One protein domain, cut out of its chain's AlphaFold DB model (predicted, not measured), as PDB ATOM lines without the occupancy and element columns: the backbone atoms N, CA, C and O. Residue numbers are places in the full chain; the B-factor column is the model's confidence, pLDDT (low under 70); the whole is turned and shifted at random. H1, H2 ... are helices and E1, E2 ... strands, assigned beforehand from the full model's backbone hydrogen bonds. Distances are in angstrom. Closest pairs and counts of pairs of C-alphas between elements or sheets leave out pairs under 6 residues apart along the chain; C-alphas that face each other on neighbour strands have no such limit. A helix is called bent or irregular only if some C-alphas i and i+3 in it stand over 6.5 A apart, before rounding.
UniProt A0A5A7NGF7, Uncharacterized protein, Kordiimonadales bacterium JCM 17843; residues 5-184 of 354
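This is residues 5 to 184 of the 354 residues of an uncharacterized protein of Kordiimonadales bacterium JCM 17843 (UniProt A0A5A7NGF7). A core of helices is built round H3, which runs through the middle, with H5 crossing one side of it, H6 beside it on another, and short H2 packed on both H3 and H5. H7 folds back on H6 as a hairpin and leads into E1 at the far end, while H1 is near H3 and the long stretch 65 to 97 wraps round H1 on its way to H4, the longest helix, set off from the other helices. The printed part has 180 residues with seven named helices followed by one named strand, in the order H1 H2 H3 H4 H5 H6 H7 E1, and its class is mostly helix. The whole is compact, with a radius of gyration of the C-alphas of 17.2 A, and rounded, spanning 45 by 44 by 31 A.

H4, residues 98 to 116, is 28.2 A long and begins at C-alpha 98 (374.346, 475.172, 426.864). It has a kink of 34 degrees near residue 110 and is only just irregular, with C-alphas 112 and 115 6.7 A apart. H5, residues 119 to 135, is 24.3 A long. H3, residues 49 to 64, is 23.4 A long with a kink of 28 degrees near residue 57. H6, residues 147 to 159, is 18.2 A long, and H7, residues 167 to 178, is 16.6 A long. H1, residues 9 to 18, begins at C-alpha 9 (388.752, 476.501, 412.774); H2 is residues 31 to 35. E1, residues 180 to 183, ends at C-alpha 183 (416.181, 464.541, 406.163) and pairs with no named strand.

H4 touches no helix and is apart from H3 and H5. H3 is the hub, touching H2, H5 and H6. H3 and H6 touch at a shallow tilt of 27 degrees, the same way, closest at the C-alphas of Val 54 and Ala 149, 4.2 A. H3, with residues 53 to 60 alone, touches residues 126 to 133 of H5 at a steep tilt of 39 degrees, opposite ways; the closest C-alphas, of Ala 56 and Ala 129, are 5.2 A apart. H2 touches H5, closest at the C-alphas of Glu 32 and Ala 125, 5.0 A. H6 and H7 form a helical hairpin at 34 degrees, only just shallow, with the C-alphas of Val 154 and Ala 172 closest at 6.2 A. H7 and E1 meet only through their link. Every O i to N i+4 pair is within hydrogen-bond range in H1, H5, H6 and H7, against 10 of 12 in H3, 12 of 15 in H4 and 0 of 1 in H2, where 2 of 2 O i to N i+3 pairs are.

The C-alphas farthest apart, of Pro 118 and Asn 184, are 53.3 A apart. The printed part has no cut. The links H1 to H2, H2 to H3, H3 to H4 and H5 to H6 are long. The mean pLDDT of the printed part is 93.5, with residues 94 to 96 under 70.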
ATOM      1  N   GLU A   5     384.134 470.303 405.301       91.19
ATOM      2  CA  GLU A   5     383.083 471.017 406.043       91.19
ATOM      3  C   GLU A   5     383.107 470.775 407.564       91.19
ATOM      4  O   GLU A   5     382.563 471.574 408.325       91.19
ATOM      5  N   LYS A   6     383.754 469.696 408.022       89.88
ATOM      6  CA  LYS A   6     383.852 469.311 409.441       89.88
ATOM      7  C   LYS A   6     385.240 469.551 410.043       89.88
ATOM      8  O   LYS A   6     385.522 469.060 411.132       89.88
ATOM      9  N   THR A   7     386.109 470.277 409.341       92.31
ATOM     10  CA  THR A   7     387.467 470.586 409.811       92.31
ATOM     11  C   THR A   7     387.476 471.650 410.911       92.31
ATOM     12  O   THR A   7     386.526 472.421 411.077       92.31
ATOM     13  N   ASN A   8     388.566 471.687 411.682       91.31
ATOM     14  CA  ASN A   8     388.748 472.667 412.752       91.31
ATOM     15  C   ASN A   8     388.833 474.109 412.215       91.31
ATOM     16  O   ASN A   8     388.927 474.355 411.008       91.31
ATOM     17  N   VAL A   9     388.791 475.082 413.122       91.12
ATOM     18  CA  VAL A   9     388.752 476.501 412.774       91.12
ATOM     19  C   VAL A   9     389.984 476.961 411.997       91.12
ATOM     20  O   VAL A   9     389.840 477.718 411.041       91.12
ATOM     21  N   PHE A  10     391.180 476.482 412.345       92.38
ATOM     22  CA  PHE A  10     392.425 476.891 411.690       92.38
ATOM     23  C   PHE A  10     392.495 476.385 410.248       92.38
ATOM     24  O   PHE A  10     392.847 477.146 409.347       92.38
ATOM     25  N   THR A  11     392.062 475.147 409.999       94.62
ATOM     26  CA  THR A  11     391.900 474.621 408.638       94.62
ATOM     27  C   THR A  11     390.882 475.445 407.852       94.62
ATOM     28  O   THR A  11     391.141 475.805 406.707       94.62
ATOM     29  N   ARG A  12     389.754 475.825 408.466       94.88
ATOM     30  CA  ARG A  12     388.751 476.688 407.819       94.88
ATOM     31  C   ARG A  12     389.285 478.092 407.513       94.88
ATOM     32  O   ARG A  12     388.944 478.634 406.465       94.88
ATOM     33  N   TYR A  13     390.145 478.665 408.360       95.56
ATOM     34  CA  TYR A  13     390.853 479.917 408.058       95.56
ATOM     35  C   TYR A  13     391.781 479.766 406.851       95.56
ATOM     36  O   TYR A  13     391.738 480.607 405.956       95.56
ATOM     37  N   ALA A  14     392.572 478.690 406.789       95.81
ATOM     38  CA  ALA A  14     393.423 478.412 405.635       95.81
ATOM     39  C   ALA A  14     392.589 478.272 404.349       95.81
ATOM     40  O   ALA A  14     392.840 478.970 403.371       95.81
ATOM     41  N   LEU A  15     391.524 477.466 404.373       96.94
ATOM     42  CA  LEU A  15     390.603 477.316 403.242       96.94
ATOM     43  C   LEU A  15     389.972 478.659 402.823       96.94
ATOM     44  O   LEU A  15     389.839 478.927 401.631       96.94
ATOM     45  N   ALA A  16     389.615 479.524 403.779       96.81
ATOM     46  CA  ALA A  16     389.035 480.837 403.491       96.81
ATOM     47  C   ALA A  16     390.043 481.792 402.832       96.81
ATOM     48  O   ALA A  16     389.678 482.520 401.909       96.81
ATOM     49  N   LEU A  17     391.310 481.762 403.258       96.62
ATOM     50  CA  LEU A  17     392.392 482.533 402.638       96.62
ATOM     51  C   LEU A  17     392.608 482.113 401.177       96.62
ATOM     52  O   LEU A  17     392.773 482.971 400.312       96.62
ATOM     53  N   PHE A  18     392.548 480.813 400.878       96.50
ATOM     54  CA  PHE A  18     392.639 480.299 399.504       96.50
ATOM     55  C   PHE A  18     391.350 480.486 398.684       96.50
ATOM     56  O   PHE A  18     391.378 480.369 397.459       96.50
ATOM     57  N   GLY A  19     390.243 480.867 399.325       95.69
ATOM     58  CA  GLY A  19     388.944 481.048 398.677       95.69
ATOM     59  C   GLY A  19     388.188 479.743 398.415       95.69
ATOM     60  O   GLY A  19     387.228 479.759 397.652       95.69
ATOM     61  N   GLU A  20     388.591 478.639 399.051       96.81
ATOM     62  CA  GLU A  20     387.917 477.334 398.966       96.81
ATOM     63  C   GLU A  20     386.625 477.299 399.793       96.81
ATOM     64  O   GLU A  20     385.716 476.520 399.520       96.81
ATOM     65  N   VAL A  21     386.524 478.152 400.817       96.69
ATOM     66  CA  VAL A  21     385.299 478.352 401.601       96.69
ATOM     67  C   VAL A  21     385.022 479.844 401.777       96.69
ATOM     68  O   VAL A  21     385.956 480.651 401.829       96.69
ATOM     69  N   PRO A  22     383.755 480.259 401.927       95.56
ATOM     70  CA  PRO A  22     383.449 481.647 402.236       95.56
ATOM     71  C   PRO A  22     383.921 482.004 403.654       95.56
ATOM     72  O   PRO A  22     383.857 481.179 404.560       95.56
ATOM     73  N   TRP A  23     384.246 483.274 403.922       94.38
ATOM     74  CA  TRP A  23     384.597 483.755 405.276       94.38
ATOM     75  C   TRP A  23     383.501 483.534 406.333       94.38
ATOM     76  O   TRP A  23     383.747 483.683 407.528       94.38
ATOM     77  N   ARG A  24     382.280 483.151 405.925       92.75
ATOM     78  CA  ARG A  24     381.252 482.698 406.871       92.75
ATOM     79  C   ARG A  24     381.528 481.322 407.492       92.75
ATOM     80  O   ARG A  24     380.905 480.982 408.496       92.75
ATOM     81  N   ALA A  25     382.478 480.578 406.927       93.31
ATOM     82  CA  ALA A  25     382.935 479.289 407.422       93.31
ATOM     83  C   ALA A  25     383.719 479.380 408.731       93.31
ATOM     84  O   ALA A  25     383.734 478.418 409.498       93.31
ATOM     85  N   VAL A  26     384.308 480.538 409.036       93.19
ATOM     86  CA  VAL A  26     385.027 480.780 410.292       93.19
ATOM     87  C   VAL A  26     384.157 481.550 411.306       93.19
ATOM     88  O   VAL A  26     383.292 482.348 410.901       93.19
ATOM     89  N   PRO A  27     384.333 481.310 412.621       90.62
ATOM     90  CA  PRO A  27     383.747 482.131 413.674       90.62
ATOM     91  C   PRO A  27     384.139 483.601 413.535       90.62
ATOM     92  O   PRO A  27     385.242 483.932 413.099       90.62
ATOM     93  N   VAL A  28     383.246 484.495 413.937       90.56
ATOM     94  CA  VAL A  28     383.505 485.931 413.966       90.56
ATOM     95  C   VAL A  28     384.351 486.260 415.186       90.56
ATOM     96  O   VAL A  28     383.871 486.261 416.317       90.56
ATOM     97  N   MET A  29     385.613 486.593 414.934       91.00
ATOM     98  CA  MET A  29     386.524 487.179 415.912       91.00
ATOM     99  C   MET A  29     386.895 488.591 415.443       91.00
ATOM    100  O   MET A  29     387.756 488.737 414.572       91.00
ATOM    101  N   PRO A  30     386.210 489.641 415.935       94.31
ATOM    102  CA  PRO A  30     386.480 491.008 415.506       94.31
ATOM    103  C   PRO A  30     387.845 491.457 416.032       94.31
ATOM    104  O   PRO A  30     388.165 491.248 417.201       94.31
ATOM    105  N   VAL A  31     388.642 492.127 415.198       97.38
ATOM    106  CA  VAL A  31     389.961 492.643 415.611       97.38
ATOM    107  C   VAL A  31     389.866 493.654 416.757       97.38
ATOM    108  O   VAL A  31     390.810 493.803 417.528       97.38
ATOM    109  N   GLU A  32     388.699 494.277 416.961       97.06
ATOM    110  CA  GLU A  32     388.375 495.085 418.141       97.06
ATOM    111  C   GLU A  32     388.566 494.349 419.476       97.06
ATOM    112  O   GLU A  32     388.697 495.016 420.501       97.06
ATOM    113  N   LEU A  33     388.670 493.015 419.477       95.94
ATOM    114  CA  LEU A  33     389.111 492.226 420.628       95.94
ATOM    115  C   LEU A  33     390.432 492.749 421.221       95.94
ATOM    116  O   LEU A  33     390.588 492.785 422.440       95.94
ATOM    117  N   MET A  34     391.338 493.266 420.382       97.88
ATOM    118  CA  MET A  34     392.588 493.895 420.828       97.88
ATOM    119  C   MET A  34     392.360 495.144 421.689       97.88
ATOM    120  O   MET A  34     393.209 495.511 422.502       97.88
ATOM    121  N   LEU A  35     391.230 495.834 421.516       97.38
ATOM    122  CA  LEU A  35     390.877 497.038 422.269       97.38
ATOM    123  C   LEU A  35     390.140 496.727 423.576       97.38
ATOM    124  O   LEU A  35     389.948 497.645 424.374       97.38
ATOM    125  N   MET A  36     389.735 495.474 423.807       96.12
ATOM    126  CA  MET A  36     388.962 495.116 424.992       96.12
ATOM    127  C   MET A  36     389.784 495.329 426.273       96.12
ATOM    128  O   MET A  36     390.952 494.930 426.339       96.12
ATOM    129  N   PRO A  37     389.205 495.975 427.300       94.75
ATOM    130  CA  PRO A  37     389.878 496.179 428.576       94.75
ATOM    131  C   PRO A  37     389.990 494.861 429.357       94.75
ATOM    132  O   PRO A  37     389.194 493.945 429.158       94.75
ATOM    133  N   LYS A  38     390.934 494.789 430.308       91.00
ATOM    134  CA  LYS A  38     391.199 493.577 431.112       91.00
ATOM    135  C   LYS A  38     389.980 493.060 431.900       91.00
ATOM    136  O   LYS A  38     389.903 491.866 432.164       91.00
ATOM    137  N   TRP A  39     389.035 493.936 432.266       91.69
ATOM    138  CA  TRP A  39     387.802 493.553 432.973       91.69
ATOM    139  C   TRP A  39     386.760 492.888 432.065       91.69
ATOM    140  O   TRP A  39     385.828 492.260 432.560       91.69
ATOM    141  N   PHE A  40     386.869 493.051 430.742       92.25
ATOM    142  CA  PHE A  40     385.877 492.521 429.816       92.25
ATOM    143  C   PHE A  40     386.043 490.996 429.668       92.25
ATOM    144  O   PHE A  40     387.179 490.538 429.518       92.25
ATOM    145  N   PRO A  41     384.956 490.196 429.656       87.50
ATOM    146  CA  PRO A  41     385.056 488.734 429.716       87.50
ATOM    147  C   PRO A  41     385.874 488.088 428.590       87.50
ATOM    148  O   PRO A  41     386.521 487.078 428.811       87.50
ATOM    149  N   ALA A  42     385.888 488.632 427.376       88.88
ATOM    150  CA  ALA A  42     386.750 488.122 426.308       88.88
ATOM    151  C   ALA A  42     387.796 489.179 425.956       88.88
ATOM    152  O   ALA A  42     387.500 490.124 425.231       88.88
ATOM    153  N   ASN A  43     389.010 489.043 426.478       93.06
ATOM    154  CA  ASN A  43     390.111 489.943 426.159       93.06
ATOM    155  C   ASN A  43     391.418 489.160 426.008       93.06
ATOM    156  O   ASN A  43     391.548 488.059 426.536       93.06
ATOM    157  N   MET A  44     392.385 489.750 425.304       94.94
ATOM    158  CA  MET A  44     393.640 489.073 424.961       94.94
ATOM    159  C   MET A  44     394.402 488.547 426.185       94.94
ATOM    160  O   MET A  44     394.999 487.486 426.101       94.94
ATOM    161  N   TRP A  45     394.337 489.224 427.334       94.25
ATOM    162  CA  TRP A  45     395.068 488.836 428.549       94.25
ATOM    163  C   TRP A  45     394.429 487.680 429.328       94.25
ATOM    164  O   TRP A  45     394.971 487.272 430.350       94.25
ATOM    165  N   ARG A  46     393.278 487.173 428.870       94.31
ATOM    166  CA  ARG A  46     392.645 485.952 429.395       94.31
ATOM    167  C   ARG A  46     392.960 484.707 428.568       94.31
ATOM    168  O   ARG A  46     392.564 483.620 428.955       94.31
ATOM    169  N   PHE A  47     393.626 484.858 427.425       95.25
ATOM    170  CA  PHE A  47     394.129 483.727 426.647       95.25
ATOM    171  C   PHE A  47     395.561 483.414 427.046       95.25
ATOM    172  O   PHE A  47     396.268 484.324 427.477       95.25
ATOM    173  N   SER A  48     395.998 482.173 426.873       95.38
ATOM    174  CA  SER A  48     397.400 481.775 427.019       95.38
ATOM    175  C   SER A  48     398.308 482.509 426.031       95.38
ATOM    176  O   SER A  48     397.843 483.013 425.002       95.38
ATOM    177  N   TYR A  49     399.614 482.554 426.297       95.06
ATOM    178  CA  TYR A  49     400.552 483.266 425.424       95.06
ATOM    179  C   TYR A  49     400.500 482.782 423.965       95.06
ATOM    180  O   TYR A  49     400.424 483.609 423.054       95.06
ATOM    181  N   TRP A  50     400.467 481.462 423.733       95.44
ATOM    182  CA  TRP A  50     400.436 480.900 422.381       95.44
ATOM    183  C   TRP A  50     399.155 481.309 421.657       95.44
ATOM    184  O   TRP A  50     399.158 481.629 420.470       95.44
ATOM    185  N   SER A  51     398.044 481.391 422.385       95.44
ATOM    186  CA  SER A  51     396.793 481.896 421.839       95.44
ATOM    187  C   SER A  51     396.893 483.387 421.527       95.44
ATOM    188  O   SER A  51     396.471 483.804 420.450       95.44
ATOM    189  N   ARG A  52     397.494 484.203 422.407       96.94
ATOM    190  CA  ARG A  52     397.695 485.645 422.170       96.94
ATOM    191  C   ARG A  52     398.500 485.902 420.894       96.94
ATOM    192  O   ARG A  52     398.070 486.701 420.057       96.94
ATOM    193  N   THR A  53     399.631 485.216 420.731       97.50
ATOM    194  CA  THR A  53     400.543 485.378 419.588       97.50
ATOM    195  C   THR A  53     399.949 484.876 418.279       97.50
ATOM    196  O   THR A  53     400.177 485.492 417.242       97.50
ATOM    197  N   VAL A  54     399.141 483.813 418.307       97.19
ATOM    198  CA  VAL A  54     398.437 483.306 417.118       97.19
ATOM    199  C   VAL A  54     397.259 484.201 416.737       97.19
ATOM    200  O   VAL A  54     397.083 484.517 415.558       97.19
ATOM    201  N   ILE A  55     396.450 484.613 417.718       96.75
ATOM    202  CA  ILE A  55     395.201 485.351 417.495       96.75
ATOM    203  C   ILE A  55     395.475 486.773 417.010       96.75
ATOM    204  O   ILE A  55     394.809 487.212 416.079       96.75
ATOM    205  N   ALA A  56     396.440 487.501 417.582       98.25
ATOM    206  CA  ALA A  56     396.683 488.902 417.218       98.25
ATOM    207  C   ALA A  56     396.867 489.133 415.696       98.25
ATOM    208  O   ALA A  56     396.095 489.911 415.125       98.25
ATOM    209  N   PRO A  57     397.792 488.452 414.990       98.38
ATOM    210  CA  PRO A  57     397.896 488.561 413.536       98.38
ATOM    211  C   PRO A  57     396.702 487.926 412.801       98.38
ATOM    212  O   PRO A  57     396.256 488.459 411.783       98.38
ATOM    213  N   LEU A  58     396.116 486.841 413.321       97.69
ATOM    214  CA  LEU A  58     394.942 486.204 412.710       97.69
ATOM    215  C   LEU A  58     393.714 487.126 412.682       97.69
ATOM    216  O   LEU A  58     392.953 487.108 411.716       97.69
ATOM    217  N   LEU A  59     393.530 487.972 413.698       97.88
ATOM    218  CA  LEU A  59     392.475 488.985 413.733       97.88
ATOM    219  C   LEU A  59     392.629 490.008 412.600       97.88
ATOM    220  O   LEU A  59     391.629 490.450 412.032       97.88
ATOM    221  N   ILE A  60     393.865 490.365 412.232       98.50
ATOM    222  CA  ILE A  60     394.134 491.237 411.080       98.50
ATOM    223  C   ILE A  60     393.729 490.528 409.790       98.50
ATOM    224  O   ILE A  60     393.013 491.113 408.977       98.50
ATOM    225  N   LEU A  61     394.112 489.259 409.627       98.06
ATOM    226  CA  LEU A  61     393.715 488.449 408.472       98.06
ATOM    227  C   LEU A  61     392.190 488.314 408.376       98.06
ATOM    228  O   LEU A  61     391.629 488.490 407.301       98.06
ATOM    229  N   ALA A  62     391.504 488.090 409.500       96.44
ATOM    230  CA  ALA A  62     390.046 488.008 409.563       96.44
ATOM    231  C   ALA A  62     389.355 489.339 409.214       96.44
ATOM    232  O   ALA A  62     388.268 489.344 408.629       96.44
ATOM    233  N   ALA A  63     389.975 490.468 409.567       96.50
ATOM    234  CA  ALA A  63     389.472 491.802 409.267       96.50
ATOM    235  C   ALA A  63     389.708 492.213 407.805       96.50
ATOM    236  O   ALA A  63     388.819 492.805 407.196       96.50
ATOM    237  N   GLN A  64     390.887 491.907 407.254       96.38
ATOM    238  CA  GLN A  64     391.284 492.275 405.888       96.38
ATOM    239  C   GLN A  64     390.772 491.289 404.835       96.38
ATOM    240  O   GLN A  64     390.562 491.670 403.687       96.38
ATOM    241  N   LYS A  65     390.560 490.030 405.231       96.31
ATOM    242  CA  LYS A  65     390.100 488.936 404.372       96.31
ATOM    243  C   LYS A  65     390.933 488.807 403.086       96.31
ATOM    244  O   LYS A  65     390.352 488.767 401.999       96.31
ATOM    245  N   PRO A  66     392.280 488.794 403.180       96.69
ATOM    246  CA  PRO A  66     393.121 488.759 401.995       96.69
ATOM    247  C   PRO A  66     392.908 487.443 401.245       96.69
ATOM    248  O   PRO A  66     392.587 486.414 401.841       96.69
ATOM    249  N   LYS A  67     393.110 487.481 399.929       95.00
ATOM    250  CA  LYS A  67     393.115 486.284 399.093       95.00
ATOM    251  C   LYS A  67     394.553 485.806 398.918       95.00
ATOM    252  O   LYS A  67     395.409 486.591 398.511       95.00
ATOM    253  N   ALA A  68     394.805 484.537 399.216       93.94
ATOM    254  CA  ALA A  68     396.099 483.907 399.022       93.94
ATOM    255  C   ALA A  68     396.503 483.923 397.542       93.94
ATOM    256  O   ALA A  68     395.667 483.857 396.634       93.94
ATOM    257  N   ILE A  69     397.811 483.988 397.299       91.81
ATOM    258  CA  ILE A  69     398.373 483.830 395.960       91.81
ATOM    259  C   ILE A  69     398.321 482.337 395.622       91.81
ATOM    260  O   ILE A  69     398.973 481.534 396.283       91.81
ATOM    261  N   ASN A  70     397.560 481.974 394.588       93.25
ATOM    262  CA  ASN A  70     397.426 480.604 394.086       93.25
ATOM    263  C   ASN A  70     397.930 480.541 392.629       93.25
ATOM    264  O   ASN A  70     397.128 480.684 391.704       93.25
ATOM    265  N   PRO A  71     399.253 480.398 392.397       94.56
ATOM    266  CA  PRO A  71     399.840 480.498 391.057       94.56
ATOM    267  C   PRO A  71     399.367 479.410 390.090       94.56
ATOM    268  O   PRO A  71     399.310 479.647 388.887       94.56
ATOM    269  N   THR A  72     399.041 478.222 390.605       95.19
ATOM    270  CA  THR A  72     398.567 477.085 389.804       95.19
ATOM    271  C   THR A  72     397.055 477.102 389.598       95.19
ATOM    272  O   THR A  72     396.545 476.302 388.817       95.19
ATOM    273  N   ASN A  73     396.338 478.002 390.283       93.75
ATOM    274  CA  ASN A  73     394.878 478.068 390.305       93.75
ATOM    275  C   ASN A  73     394.233 476.701 390.619       93.75
ATOM    276  O   ASN A  73     393.227 476.315 390.023       93.75
ATOM    277  N   THR A  74     394.860 475.940 391.522       95.44
ATOM    278  CA  THR A  74     394.378 474.627 391.963       95.44
ATOM    279  C   THR A  74     393.335 474.807 393.058       95.44
ATOM    280  O   THR A  74     393.553 475.590 393.980       95.44
ATOM    281  N   HIS A  75     392.231 474.072 392.956       95.75
ATOM    282  CA  HIS A  75     391.117 474.074 393.905       95.75
ATOM    283  C   HIS A  75     390.844 472.649 394.381       95.75
ATOM    284  O   HIS A  75     391.243 471.702 393.703       95.75
ATOM    285  N   ILE A  76     390.159 472.514 395.515       96.50
ATOM    286  CA  ILE A  76     389.930 471.227 396.198       96.50
ATOM    287  C   ILE A  76     388.439 470.954 396.497       96.50
ATOM    288  O   ILE A  76     388.090 470.576 397.624       96.50
ATOM    289  N   PRO A  77     387.508 471.148 395.535       96.12
ATOM    290  CA  PRO A  77     386.078 470.917 395.759       96.12
ATOM    291  C   PRO A  77     385.756 469.464 396.137       96.12
ATOM    292  O   PRO A  77     384.776 469.217 396.837       96.12
ATOM    293  N   GLU A  78     386.585 468.505 395.724       95.62
ATOM    294  CA  GLU A  78     386.446 467.079 396.023       95.62
ATOM    295  C   GLU A  78     386.550 466.744 397.517       95.62
ATOM    296  O   GLU A  78     386.113 465.672 397.938       95.62
ATOM    297  N   LEU A  79     387.091 467.650 398.338       96.06
ATOM    298  CA  LEU A  79     387.149 467.461 399.788       96.06
ATOM    299  C   LEU A  79     385.808 467.737 400.478       96.06
ATOM    300  O   LEU A  79     385.659 467.434 401.667       96.06
ATOM    301  N   PHE A  80     384.830 468.307 399.772       96.19
ATOM    302  CA  PHE A  80     383.544 468.705 400.331       96.19
ATOM    303  C   PHE A  80     382.424 467.754 399.903       96.19
ATOM    304  O   PHE A  80     382.282 467.414 398.733       96.19
ATOM    305  N   LEU A  81     381.596 467.344 400.870       94.25
ATOM    306  CA  LEU A  81     380.383 466.560 400.600       94.25
ATOM    307  C   LEU A  81     379.234 467.456 400.129       94.25
ATOM    308  O   LEU A  81     378.424 467.050 399.298       94.25
ATOM    309  N   THR A  82     379.187 468.681 400.654       94.12
ATOM    310  CA  THR A  82     378.253 469.736 400.266       94.12
ATOM    311  C   THR A  82     379.046 470.897 399.672       94.12
ATOM    312  O   THR A  82     380.043 471.291 400.282       94.12
ATOM    313  N   PRO A  83     378.632 471.498 398.540       94.94
ATOM    314  CA  PRO A  83     379.290 472.694 398.025       94.94
ATOM    315  C   PRO A  83     379.449 473.763 399.125       94.94
ATOM    316  O   PRO A  83     378.464 474.077 399.801       94.94
ATOM    317  N   PRO A  84     380.648 474.349 399.319       94.75
ATOM    318  CA  PRO A  84     380.911 475.281 400.420       94.75
ATOM    319  C   PRO A  84     379.927 476.453 400.522       94.75
ATOM    320  O   PRO A  84     379.603 476.919 401.617       94.75
ATOM    321  N   GLU A  85     379.413 476.929 399.389       93.38
ATOM    322  CA  GLU A  85     378.452 478.031 399.367       93.38
ATOM    323  C   GLU A  85     377.052 477.639 399.877       93.38
ATOM    324  O   GLU A  85     376.317 478.487 400.397       93.38
ATOM    325  N   ASP A  86     376.694 476.361 399.828       94.38
ATOM    326  CA  ASP A  86     375.386 475.881 400.278       94.38
ATOM    327  C   ASP A  86     375.358 475.588 401.784       94.38
ATOM    328  O   ASP A  86     374.291 475.560 402.403       94.38
ATOM    329  N   ILE A  87     376.530 475.460 402.411       91.81
ATOM    330  CA  ILE A  87     376.655 475.206 403.845       91.81
ATOM    331  C   ILE A  87     376.256 476.461 404.637       91.81
ATOM    332  O   ILE A  87     376.837 477.549 404.501       91.81
ATOM    333  N   ARG A  88     375.246 476.301 405.499       84.88
ATOM    334  CA  ARG A  88     374.718 477.364 406.375       84.88
ATOM    335  C   ARG A  88     375.247 477.272 407.801       84.88
ATOM    336  O   ARG A  88     375.614 478.297 408.373       84.88
ATOM    337  N   ASP A  89     375.346 476.061 408.340       83.44
ATOM    338  CA  ASP A  89     375.751 475.810 409.725       83.44
ATOM    339  C   ASP A  89     377.208 475.347 409.806       83.44
ATOM    340  O   ASP A  89     377.517 474.182 410.048       83.44
ATOM    341  N   TRP A  90     378.121 476.294 409.608       85.44
ATOM    342  CA  TRP A  90     379.559 476.047 409.732       85.44
ATOM    343  C   TRP A  90     380.032 475.906 411.178       85.44
ATOM    344  O   TRP A  90     380.992 475.194 411.456       85.44
ATOM    345  N   GLN A  91     379.384 476.616 412.103       83.06
ATOM    346  CA  GLN A  91     379.794 476.640 413.501       83.06
ATOM    347  C   GLN A  91     379.044 475.569 414.281       83.06
ATOM    348  O   GLN A  91     377.814 475.554 414.320       83.06
ATOM    349  N   GLN A  92     379.796 474.682 414.923       73.94
ATOM    350  CA  GLN A  92     379.255 473.655 415.802       73.94
ATOM    351  C   GLN A  92     379.546 474.027 417.252       73.94
ATOM    352  O   GLN A  92     380.452 474.804 417.533       73.94
ATOM    353  N   ASN A  93     378.747 473.501 418.176       73.06
ATOM    354  CA  ASN A  93     379.003 473.668 419.600       73.06
ATOM    355  C   ASN A  93     380.096 472.669 420.007       73.06
ATOM    356  O   ASN A  93     379.762 471.488 420.148       73.06
ATOM    357  N   PRO A  94     381.351 473.104 420.226       63.78
ATOM    358  CA  PRO A  94     382.468 472.181 420.425       63.78
ATOM    359  C   PRO A  94     382.308 471.336 421.696       63.78
ATOM    360  O   PRO A  94     382.823 470.229 421.777       63.78
ATOM    361  N   THR A  95     381.549 471.826 422.681       62.44
ATOM    362  CA  THR A  95     381.421 471.179 423.997       62.44
ATOM    363  C   THR A  95     380.078 470.492 424.230       62.44
ATOM    364  O   THR A  95     379.884 469.858 425.264       62.44
ATOM    365  N   GLY A  96     379.099 470.679 423.337       66.19
ATOM    366  CA  GLY A  96     377.715 470.225 423.530       66.19
ATOM    367  C   GLY A  96     376.949 470.911 424.678       66.19
ATOM    368  O   GLY A  96     375.737 470.728 424.800       66.19
ATOM    369  N   ARG A  97     377.610 471.746 425.496       73.69
ATOM    370  CA  ARG A  97     377.023 472.432 426.660       73.69
ATOM    371  C   ARG A  97     376.148 473.617 426.254       73.69
ATOM    372  O   ARG A  97     376.300 474.188 425.176       73.69
ATOM    373  N   TRP A  98     375.234 474.032 427.132       75.00
ATOM    374  CA  TRP A  98     374.346 475.172 426.864       75.00
ATOM    375  C   TRP A  98     375.100 476.501 426.668       75.00
ATOM    376  O   TRP A  98     374.725 477.285 425.799       75.00
ATOM    377  N   THR A  99     376.210 476.711 427.378       70.81
ATOM    378  CA  THR A  99     377.107 477.869 427.192       70.81
ATOM    379  C   THR A  99     377.612 477.979 425.754       70.81
ATOM    380  O   THR A  99     377.565 479.054 425.164       70.81
ATOM    381  N   GLY A 100     377.983 476.860 425.127       76.38
ATOM    382  CA  GLY A 100     378.352 476.840 423.711       76.38
ATOM    383  C   GLY A 100     377.204 477.252 422.781       76.38
ATOM    384  O   GLY A 100     377.433 477.943 421.793       76.38
ATOM    385  N   LYS A 101     375.941 476.936 423.118       80.69
ATOM    386  CA  LYS A 101     374.778 477.438 422.356       80.69
ATOM    387  C   LYS A 101     374.629 478.958 422.470       80.69
ATOM    388  O   LYS A 101     374.294 479.598 421.476       80.69
ATOM    389  N   MET A 102     374.904 479.541 423.640       82.75
ATOM    390  CA  MET A 102     374.926 481.001 423.791       82.75
ATOM    391  C   MET A 102     376.012 481.637 422.924       82.75
ATOM    392  O   MET A 102     375.742 482.616 422.236       82.75
ATOM    393  N   PHE A 103     377.220 481.070 422.918       83.00
ATOM    394  CA  PHE A 103     378.320 481.579 422.102       83.00
ATOM    395  C   PHE A 103     378.061 481.440 420.597       83.00
ATOM    396  O   PHE A 103     378.418 482.338 419.839       83.00
ATOM    397  N   LEU A 104     377.368 480.386 420.156       82.12
ATOM    398  CA  LEU A 104     376.887 480.286 418.772       82.12
ATOM    399  C   LEU A 104     375.870 481.381 418.433       82.12
ATOM    400  O   LEU A 104     375.892 481.932 417.334       82.12
ATOM    401  N   GLN A 105     374.976 481.716 419.364       85.00
ATOM    402  CA  GLN A 105     374.044 482.822 419.164       85.00
ATOM    403  C   GLN A 105     374.779 484.169 419.126       85.00
ATOM    404  O   GLN A 105     374.455 485.015 418.293       85.00
ATOM    405  N   LEU A 106     375.790 484.353 419.978       86.50
ATOM    406  CA  LEU A 106     376.653 485.529 419.962       86.50
ATOM    407  C   LEU A 106     377.407 485.653 418.631       86.50
ATOM    408  O   LEU A 106     377.425 486.741 418.069       86.50
ATOM    409  N   ASP A 107     377.948 484.557 418.088       86.62
ATOM    410  CA  ASP A 107     378.576 484.533 416.757       86.62
ATOM    411  C   ASP A 107     377.603 484.996 415.666       86.62
ATOM    412  O   ASP A 107     377.939 485.868 414.867       86.62
ATOM    413  N   LYS A 108     376.364 484.480 415.669       86.38
ATOM    414  CA  LYS A 108     375.319 484.888 414.713       86.38
ATOM    415  C   LYS A 108     375.001 486.379 414.807       86.38
ATOM    416  O   LYS A 108     374.860 487.033 413.777       86.38
ATOM    417  N   ILE A 109     374.911 486.918 416.025       89.38
ATOM    418  CA  ILE A 109     374.686 488.352 416.255       89.38
ATOM    419  C   ILE A 109     375.893 489.157 415.764       89.38
ATOM    420  O   ILE A 109     375.727 490.091 414.981       89.38
ATOM    421  N   LEU A 110     377.109 488.779 416.165       89.19
ATOM    422  CA  LEU A 110     378.336 489.468 415.765       89.19
ATOM    423  C   LEU A 110     378.510 489.461 414.250       89.19
ATOM    424  O   LEU A 110     378.875 490.483 413.694       89.19
ATOM    425  N   ARG A 111     378.166 488.377 413.556       89.56
ATOM    426  CA  ARG A 111     378.237 488.293 412.089       89.56
ATOM    427  C   ARG A 111     377.392 489.340 411.372       89.56
ATOM    428  O   ARG A 111     377.756 489.763 410.278       89.56
ATOM    429  N   VAL A 112     376.278 489.746 411.977       90.69
ATOM    430  CA  VAL A 112     375.403 490.800 411.447       90.69
ATOM    431  C   VAL A 112     375.889 492.180 411.881       90.69
ATOM    432  O   VAL A 112     375.822 493.114 411.093       90.69
ATOM    433  N   VAL A 113     376.381 492.326 413.113       90.81
ATOM    434  CA  VAL A 113     376.715 493.633 413.704       90.81
ATOM    435  C   VAL A 113     378.131 494.110 413.350       90.81
ATOM    436  O   VAL A 113     378.338 495.301 413.138       90.81
ATOM    437  N   GLU A 114     379.099 493.201 413.265       92.25
ATOM    438  CA  GLU A 114     380.522 493.482 413.036       92.25
ATOM    439  C   GLU A 114     380.798 494.339 411.786       92.25
ATOM    440  O   GLU A 114     381.583 495.282 411.907       92.25
ATOM    441  N   PRO A 115     380.114 494.147 410.636       90.75
ATOM    442  CA  PRO A 115     380.284 495.016 409.468       90.75
ATOM    443  C   PRO A 115     379.911 496.488 409.707       90.75
ATOM    444  O   PRO A 115     380.345 497.363 408.957       90.75
ATOM    445  N   TYR A 116     379.108 496.774 410.736       92.56
ATOM    446  CA  TYR A 116     378.694 498.125 411.116       92.56
ATOM    447  C   TYR A 116     379.612 498.763 412.166       92.56
ATOM    448  O   TYR A 116     379.386 499.911 412.562       92.56
ATOM    449  N   PHE A 117     380.656 498.064 412.626       93.19
ATOM    450  CA  PHE A 117     381.623 498.646 413.550       93.19
ATOM    451  C   PHE A 117     382.339 499.856 412.919       93.19
ATOM    452  O   PHE A 117     382.671 499.847 411.729       93.19
ATOM    453  N   PRO A 118     382.598 500.936 413.688       96.06
ATOM    454  CA  PRO A 118     383.196 502.140 413.129       96.06
ATOM    455  C   PRO A 118     384.579 501.875 412.521       96.06
ATOM    456  O   PRO A 118     385.487 501.401 413.203       96.06
ATOM    457  N   LYS A 119     384.788 502.297 411.267       94.94
ATOM    458  CA  LYS A 119     386.065 502.118 410.543       94.94
ATOM    459  C   LYS A 119     387.284 502.652 411.305       94.94
ATOM    460  O   LYS A 119     388.349 502.049 411.267       94.94
ATOM    461  N   LYS A 120     387.127 503.763 412.036       96.94
ATOM    462  CA  LYS A 120     388.200 504.327 412.874       96.94
ATOM    463  C   LYS A 120     388.577 503.399 414.032       96.94
ATOM    464  O   LYS A 120     389.752 503.284 414.358       96.94
ATOM    465  N   THR A 121     387.598 502.742 414.652       96.75
ATOM    466  CA  THR A 121     387.834 501.761 415.721       96.75
ATOM    467  C   THR A 121     388.520 500.524 415.156       96.75
ATOM    468  O   THR A 121     389.528 500.095 415.708       96.75
ATOM    469  N   ARG A 122     388.058 500.039 413.998       97.00
ATOM    470  CA  ARG A 122     388.684 498.942 413.251       97.00
ATOM    471  C   ARG A 122     390.160 499.209 412.952       97.00
ATOM    472  O   ARG A 122     391.006 498.379 413.257       97.00
ATOM    473  N   GLN A 123     390.484 500.387 412.419       97.88
ATOM    474  CA  GLN A 123     391.866 500.789 412.128       97.88
ATOM    475  C   GLN A 123     392.729 500.863 413.393       97.88
ATOM    476  O   GLN A 123     393.846 500.355 413.397       97.88
ATOM    477  N   LYS A 124     392.208 501.439 414.485       98.38
ATOM    478  CA  LYS A 124     392.906 501.454 415.782       98.38
ATOM    479  C   LYS A 124     393.172 500.046 416.308       98.38
ATOM    480  O   LYS A 124     394.232 499.793 416.867       98.38
ATOM    481  N   ALA A 125     392.209 499.144 416.146       98.50
ATOM    482  CA  ALA A 125     392.335 497.762 416.572       98.50
ATOM    483  C   ALA A 125     393.386 497.000 415.752       98.50
ATOM    484  O   ALA A 125     394.210 496.309 416.343       98.50
ATOM    485  N   ILE A 126     393.411 497.187 414.426       98.69
ATOM    486  CA  ILE A 126     394.451 496.638 413.540       98.69
ATOM    487  C   ILE A 126     395.832 497.162 413.942       98.69
ATOM    488  O   ILE A 126     396.736 496.363 414.148       98.69
ATOM    489  N   ALA A 127     395.979 498.475 414.140       98.69
ATOM    490  CA  ALA A 127     397.249 499.061 414.569       98.69
ATOM    491  C   ALA A 127     397.708 498.515 415.933       98.69
ATOM    492  O   ALA A 127     398.894 498.295 416.151       98.69
ATOM    493  N   LYS A 128     396.773 498.251 416.858       98.69
ATOM    494  CA  LYS A 128     397.095 497.630 418.149       98.69
ATOM    495  C   LYS A 128     397.479 496.152 418.011       98.69
ATOM    496  O   LYS A 128     398.361 495.705 418.734       98.69
ATOM    497  N   ALA A 129     396.836 495.410 417.109       98.75
ATOM    498  CA  ALA A 129     397.211 494.035 416.770       98.75
ATOM    499  C   ALA A 129     398.633 493.973 416.196       98.75
ATOM    500  O   ALA A 129     399.444 493.166 416.639       98.75
ATOM    501  N   GLU A 130     398.933 494.865 415.254       98.62
ATOM    502  CA  GLU A 130     400.245 495.009 414.628       98.62
ATOM    503  C   GLU A 130     401.326 495.383 415.641       98.62
ATOM    504  O   GLU A 130     402.331 494.685 415.748       98.62
ATOM    505  N   ALA A 131     401.099 496.427 416.441       98.38
ATOM    506  CA  ALA A 131     402.025 496.834 417.495       98.38
ATOM    507  C   ALA A 131     402.287 495.698 418.496       98.38
ATOM    508  O   ALA A 131     403.431 495.469 418.875       98.38
ATOM    509  N   PHE A 132     401.242 494.949 418.871       98.25
ATOM    510  CA  PHE A 132     401.372 493.813 419.778       98.25
ATOM    511  C   PHE A 132     402.363 492.779 419.240       98.25
ATOM    512  O   PHE A 132     403.324 492.456 419.933       98.25
ATOM    513  N   PHE A 133     402.168 492.267 418.019       97.81
ATOM    514  CA  PHE A 133     403.036 491.198 417.524       97.81
ATOM    515  C   PHE A 133     404.403 491.697 417.039       97.81
ATOM    516  O   PHE A 133     405.366 490.941 417.118       97.81
ATOM    517  N   THR A 134     404.521 492.942 416.563       97.19
ATOM    518  CA  THR A 134     405.805 493.499 416.086       97.19
ATOM    519  C   THR A 134     406.806 493.710 417.217       97.19
ATOM    520  O   THR A 134     407.978 493.388 417.042       97.19
ATOM    521  N   GLU A 135     406.344 494.143 418.395       96.62
ATOM    522  CA  GLU A 135     407.143 494.187 419.631       96.62
ATOM    523  C   GLU A 135     407.710 492.801 420.002       96.62
ATOM    524  O   GLU A 135     408.802 492.692 420.550       96.62
ATOM    525  N   ARG A 136     406.986 491.733 419.642       97.19
ATOM    526  CA  ARG A 136     407.234 490.342 420.055       97.19
ATOM    527  C   ARG A 136     407.813 489.454 418.945       97.19
ATOM    528  O   ARG A 136     407.831 488.238 419.105       97.19
ATOM    529  N   LEU A 137     408.266 490.018 417.817       94.50
ATOM    530  CA  LEU A 137     408.728 489.238 416.653       94.50
ATOM    531  C   LEU A 137     409.947 488.347 416.933       94.50
ATOM    532  O   LEU A 137     410.163 487.415 416.169       94.50
ATOM    533  N   ASN A 138     410.711 488.622 417.998       96.12
ATOM    534  CA  ASN A 138     411.782 487.750 418.495       96.12
ATOM    535  C   ASN A 138     412.834 487.376 417.426       96.12
ATOM    536  O   ASN A 138     413.304 486.247 417.339       96.12
ATOM    537  N   GLY A 139     413.180 488.337 416.563       95.56
ATOM    538  CA  GLY A 139     414.219 488.160 415.552       95.56
ATOM    539  C   GLY A 139     414.008 486.923 414.671       95.56
ATOM    540  O   GLY A 139     412.941 486.730 414.089       95.56
ATOM    541  N   GLU A 140     415.056 486.112 414.537       96.69
ATOM    542  CA  GLU A 140     415.045 484.906 413.698       96.69
ATOM    543  C   GLU A 140     414.391 483.697 414.376       96.69
ATOM    544  O   GLU A 140     414.033 482.755 413.677       96.69
ATOM    545  N   ASP A 141     414.169 483.745 415.690       97.00
ATOM    546  CA  ASP A 141     413.423 482.720 416.428       97.00
ATOM    547  C   ASP A 141     411.901 482.896 416.255       97.00
ATOM    548  O   ASP A 141     411.135 481.944 416.376       97.00
ATOM    549  N   GLY A 142     411.461 484.100 415.872       97.62
ATOM    550  CA  GLY A 142     410.104 484.379 415.409       97.62
ATOM    551  C   GLY A 142     409.065 484.552 416.520       97.62
ATOM    552  O   GLY A 142     409.266 484.193 417.680       97.62
ATOM    553  N   LEU A 143     407.913 485.128 416.156       98.31
ATOM    554  CA  LEU A 143     406.841 485.483 417.093       98.31
ATOM    555  C   LEU A 143     406.398 484.289 417.947       98.31
ATOM    556  O   LEU A 143     405.804 483.340 417.435       98.31
ATOM    557  N   GLY A 144     406.647 484.377 419.256       97.25
ATOM    558  CA  GLY A 144     406.336 483.315 420.217       97.25
ATOM    559  C   GLY A 144     407.079 482.000 419.968       97.25
ATOM    560  O   GLY A 144     406.760 481.025 420.634       97.25
ATOM    561  N   ALA A 145     408.009 481.971 419.008       97.50
ATOM    562  CA  ALA A 145     408.770 480.813 418.557       97.50
ATOM    563  C   ALA A 145     407.917 479.558 418.269       97.50
ATOM    564  O   ALA A 145     408.328 478.423 418.517       97.50
ATOM    565  N   ILE A 146     406.712 479.778 417.722       97.38
ATOM    566  CA  ILE A 146     405.773 478.732 417.297       97.38
ATOM    567  C   ILE A 146     405.266 478.993 415.874       97.38
ATOM    568  O   ILE A 146     404.840 480.102 415.527       97.38
ATOM    569  N   PHE A 147     405.242 477.942 415.051       97.19
ATOM    570  CA  PHE A 147     404.907 478.021 413.627       97.19
ATOM    571  C   PHE A 147     403.608 478.795 413.324       97.19
ATOM    572  O   PHE A 147     403.646 479.681 412.465       97.19
ATOM    573  N   PRO A 148     402.463 478.551 414.002       96.06
ATOM    574  CA  PRO A 148     401.216 479.220 413.636       96.06
ATOM    575  C   PRO A 148     401.269 480.742 413.834       96.06
ATOM    576  O   PRO A 148     400.744 481.492 413.010       96.06
ATOM    577  N   ALA A 149     401.930 481.215 414.895       97.62
ATOM    578  CA  ALA A 149     402.078 482.644 415.162       97.62
ATOM    579  C   ALA A 149     403.025 483.295 414.144       97.62
ATOM    580  O   ALA A 149     402.701 484.340 413.571       97.62
ATOM    581  N   MET A 150     404.146 482.634 413.844       98.38
ATOM    582  CA  MET A 150     405.122 483.083 412.850       98.38
ATOM    583  C   MET A 150     404.487 483.192 411.457       98.38
ATOM    584  O   MET A 150     404.548 484.256 410.836       98.38
ATOM    585  N   ALA A 151     403.795 482.146 410.996       97.69
ATOM    586  CA  ALA A 151     403.103 482.137 409.708       97.69
ATOM    587  C   ALA A 151     402.029 483.231 409.622       97.69
ATOM    588  O   ALA A 151     401.995 483.996 408.653       97.69
ATOM    589  N   ASN A 152     401.188 483.361 410.654       98.06
ATOM    590  CA  ASN A 152     400.157 484.394 410.689       98.06
ATOM    591  C   ASN A 152     400.757 485.802 410.677       98.06
ATOM    592  O   ASN A 152     400.211 486.671 409.999       98.06
ATOM    593  N   SER A 153     401.868 486.039 411.382       98.31
ATOM    594  CA  SER A 153     402.528 487.349 411.406       98.31
ATOM    595  C   SER A 153     403.027 487.765 410.021       98.31
ATOM    596  O   SER A 153     402.736 488.877 409.583       98.31
ATOM    597  N   VAL A 154     403.660 486.851 409.273       98.06
ATOM    598  CA  VAL A 154     404.106 487.107 407.895       98.06
ATOM    599  C   VAL A 154     402.916 487.412 406.989       98.06
ATOM    600  O   VAL A 154     402.925 488.429 406.295       98.06
ATOM    601  N   MET A 155     401.866 486.583 407.031       98.06
ATOM    602  CA  MET A 155     400.657 486.813 406.233       98.06
ATOM    603  C   MET A 155     399.988 488.149 406.586       98.06
ATOM    604  O   MET A 155     399.513 488.856 405.698       98.06
ATOM    605  N   ALA A 156     399.947 488.518 407.870       98.44
ATOM    606  CA  ALA A 156     399.356 489.772 408.322       98.44
ATOM    607  C   ALA A 156     400.167 490.982 407.839       98.44
ATOM    608  O   ALA A 156     399.580 491.931 407.327       98.44
ATOM    609  N   MET A 157     401.498 490.940 407.932       98.44
ATOM    610  CA  MET A 157     402.376 491.999 407.418       98.44
ATOM    611  C   MET A 157     402.221 492.180 405.902       98.44
ATOM    612  O   MET A 157     402.116 493.309 405.422       98.44
ATOM    613  N   GLU A 158     402.136 491.087 405.138       97.56
ATOM    614  CA  GLU A 158     401.864 491.159 403.696       97.56
ATOM    615  C   GLU A 158     400.477 491.741 403.400       97.56
ATOM    616  O   GLU A 158     400.349 492.615 402.541       97.56
ATOM    617  N   ALA A 159     399.444 491.330 404.143       97.69
ATOM    618  CA  ALA A 159     398.089 491.867 404.006       97.69
ATOM    619  C   ALA A 159     397.989 493.360 404.375       97.69
ATOM    620  O   ALA A 159     397.138 494.071 403.842       97.69
ATOM    621  N   LEU A 160     398.859 493.843 405.268       98.12
ATOM    622  CA  LEU A 160     399.001 495.261 405.611       98.12
ATOM    623  C   LEU A 160     399.823 496.057 404.584       98.12
ATOM    624  O   LEU A 160     399.896 497.279 404.683       98.12
ATOM    625  N   GLY A 161     400.404 495.393 403.579       97.31
ATOM    626  CA  GLY A 161     401.134 496.042 402.492       97.31
ATOM    627  C   GLY A 161     402.590 496.370 402.818       97.31
ATOM    628  O   GLY A 161     403.141 497.299 402.227       97.31
ATOM    629  N   TYR A 162     403.223 495.630 403.735       98.19
ATOM    630  CA  TYR A 162     404.650 495.797 404.016       98.19
ATOM    631  C   TYR A 162     405.490 495.627 402.736       98.19
ATOM    632  O   TYR A 162     405.274 494.669 401.983       98.19
ATOM    633  N   PRO A 163     406.481 496.508 402.487       98.12
ATOM    634  CA  PRO A 163     407.454 496.305 401.421       98.12
ATOM    635  C   PRO A 163     408.171 494.959 401.565       98.12
ATOM    636  O   PRO A 163     408.480 494.523 402.675       98.12
ATOM    637  N   LYS A 164     408.470 494.294 400.443       96.19
ATOM    638  CA  LYS A 164     409.113 492.963 400.446       96.19
ATOM    639  C   LYS A 164     410.506 492.962 401.084       96.19
ATOM    640  O   LYS A 164     410.955 491.918 401.541       96.19
ATOM    641  N   ASP A 165     411.167 494.112 401.076       97.50
ATOM    642  CA  ASP A 165     412.480 494.392 401.650       97.50
ATOM    643  C   ASP A 165     412.402 495.012 403.054       97.50
ATOM    644  O   ASP A 165     413.438 495.314 403.646       97.50
ATOM    645  N   HIS A 166     411.201 495.173 403.623       97.94
ATOM    646  CA  HIS A 166     411.053 495.663 404.987       97.94
ATOM    647  C   HIS A 166     411.773 494.711 405.963       97.94
ATOM    648  O   HIS A 166     411.415 493.528 406.007       97.94
ATOM    649  N   PRO A 167     412.722 495.193 406.794       97.19
ATOM    650  CA  PRO A 167     413.572 494.330 407.619       97.19
ATOM    651  C   PRO A 167     412.787 493.329 408.469       97.19
ATOM    652  O   PRO A 167     413.061 492.134 408.430       97.19
ATOM    653  N   ALA A 168     411.732 493.789 409.148       96.06
ATOM    654  CA  ALA A 168     410.892 492.916 409.968       96.06
ATOM    655  C   ALA A 168     410.214 491.786 409.163       96.06
ATOM    656  O   ALA A 168     410.128 490.665 409.652       96.06
ATOM    657  N   LEU A 169     409.768 492.044 407.923       98.12
ATOM    658  CA  LEU A 169     409.128 491.022 407.086       98.12
ATOM    659  C   LEU A 169     410.157 490.002 406.584       98.12
ATOM    660  O   LEU A 169     409.877 488.805 406.546       98.12
ATOM    661  N   VAL A 170     411.350 490.470 406.209       98.25
ATOM    662  CA  VAL A 170     412.463 489.608 405.787       98.25
ATOM    663  C   VAL A 170     412.874 488.675 406.925       98.25
ATOM    664  O   VAL A 170     412.960 487.463 406.719       98.25
ATOM    665  N   THR A 171     413.063 489.217 408.128       97.56
ATOM    666  CA  THR A 171     413.408 488.447 409.326       97.56
ATOM    667  C   THR A 171     412.295 487.469 409.706       97.56
ATOM    668  O   THR A 171     412.571 486.284 409.879       97.56
ATOM    669  N   ALA A 172     411.029 487.901 409.722       97.69
ATOM    670  CA  ALA A 172     409.897 487.018 410.011       97.69
ATOM    671  C   ALA A 172     409.801 485.853 409.006       97.69
ATOM    672  O   ALA A 172     409.614 484.704 409.400       97.69
ATOM    673  N   LYS A 173     410.021 486.101 407.707       97.88
ATOM    674  CA  LYS A 173     410.102 485.032 406.694       97.88
ATOM    675  C   LYS A 173     411.281 484.092 406.920       97.88
ATOM    676  O   LYS A 173     411.138 482.890 406.704       97.88
ATOM    677  N   LYS A 174     412.442 484.620 407.322       97.94
ATOM    678  CA  LYS A 174     413.612 483.800 407.656       97.94
ATOM    679  C   LYS A 174     413.313 482.878 408.838       97.94
ATOM    680  O   LYS A 174     413.647 481.705 408.750       97.94
ATOM    681  N   SER A 175     412.611 483.369 409.859       97.38
ATOM    682  CA  SER A 175     412.248 482.566 411.031       97.38
ATOM    683  C   SER A 175     411.450 481.302 410.670       97.38
ATOM    684  O   SER A 175     411.767 480.213 411.129       97.38
ATOM    685  N   ILE A 176     410.497 481.399 409.733       97.25
ATOM    686  CA  ILE A 176     409.729 480.236 409.250       97.25
ATOM    687  C   ILE A 176     410.634 479.241 408.512       97.25
ATOM    688  O   ILE A 176     410.470 478.035 408.661       97.25
ATOM    689  N   LYS A 177     411.600 479.728 407.721       96.50
ATOM    690  CA  LYS A 177     412.548 478.859 407.005       96.50
ATOM    691  C   LYS A 177     413.452 478.074 407.952       96.50
ATOM    692  O   LYS A 177     413.824 476.962 407.611       96.50
ATOM    693  N   LEU A 178     413.791 478.631 409.112       96.62
ATOM    694  CA  LEU A 178     414.606 477.945 410.117       96.62
ATOM    695  C   LEU A 178     413.868 476.783 410.803       96.62
ATOM    696  O   LEU A 178     414.517 475.938 411.405       96.62
ATOM    697  N   LEU A 179     412.539 476.705 410.672       96.69
ATOM    698  CA  LEU A 179     411.752 475.549 411.113       96.69
ATOM    699  C   LEU A 179     411.722 474.410 410.085       96.69
ATOM    700  O   LEU A 179     411.197 473.339 410.387       96.69
ATOM    701  N   VAL A 180     412.217 474.635 408.864       96.06
ATOM    702  CA  VAL A 180     412.232 473.623 407.805       96.06
ATOM    703  C   VAL A 180     413.435 472.710 408.006       96.06
ATOM    704  O   VAL A 180     414.574 473.173 408.055       96.06
ATOM    705  N   THR A 181     413.175 471.411 408.074       93.38
ATOM    706  CA  THR A 181     414.195 470.371 408.191       93.38
ATOM    707  C   THR A 181     414.109 469.442 406.989       93.38
ATOM    708  O   THR A 181     413.015 469.050 406.577       93.38
ATOM    709  N   GLU A 182     415.267 469.119 406.419       94.31
ATOM    710  CA  GLU A 182     415.422 468.209 405.284       94.31
ATOM    711  C   GLU A 182     416.213 466.981 405.749       94.31
ATOM    712  O   GLU A 182     417.388 467.093 406.101       94.31
ATOM    713  N   GLU A 183     415.572 465.814 405.766       91.56
ATOM    714  CA  GLU A 183     416.181 464.541 406.163       91.56
ATOM    715  C   GLU A 183     415.673 463.410 405.266       91.56
ATOM    716  O   GLU A 183     414.476 463.291 405.046       91.56
ATOM    717  N   ASN A 184     416.572 462.541 404.787       85.75
ATOM    718  CA  ASN A 184     416.230 461.284 404.099       85.75
ATOM    719  C   ASN A 184     415.159 461.411 402.990       85.75
ATOM    720  O   ASN A 184     414.208 460.636 402.962       85.75
TER     721      ASN A 184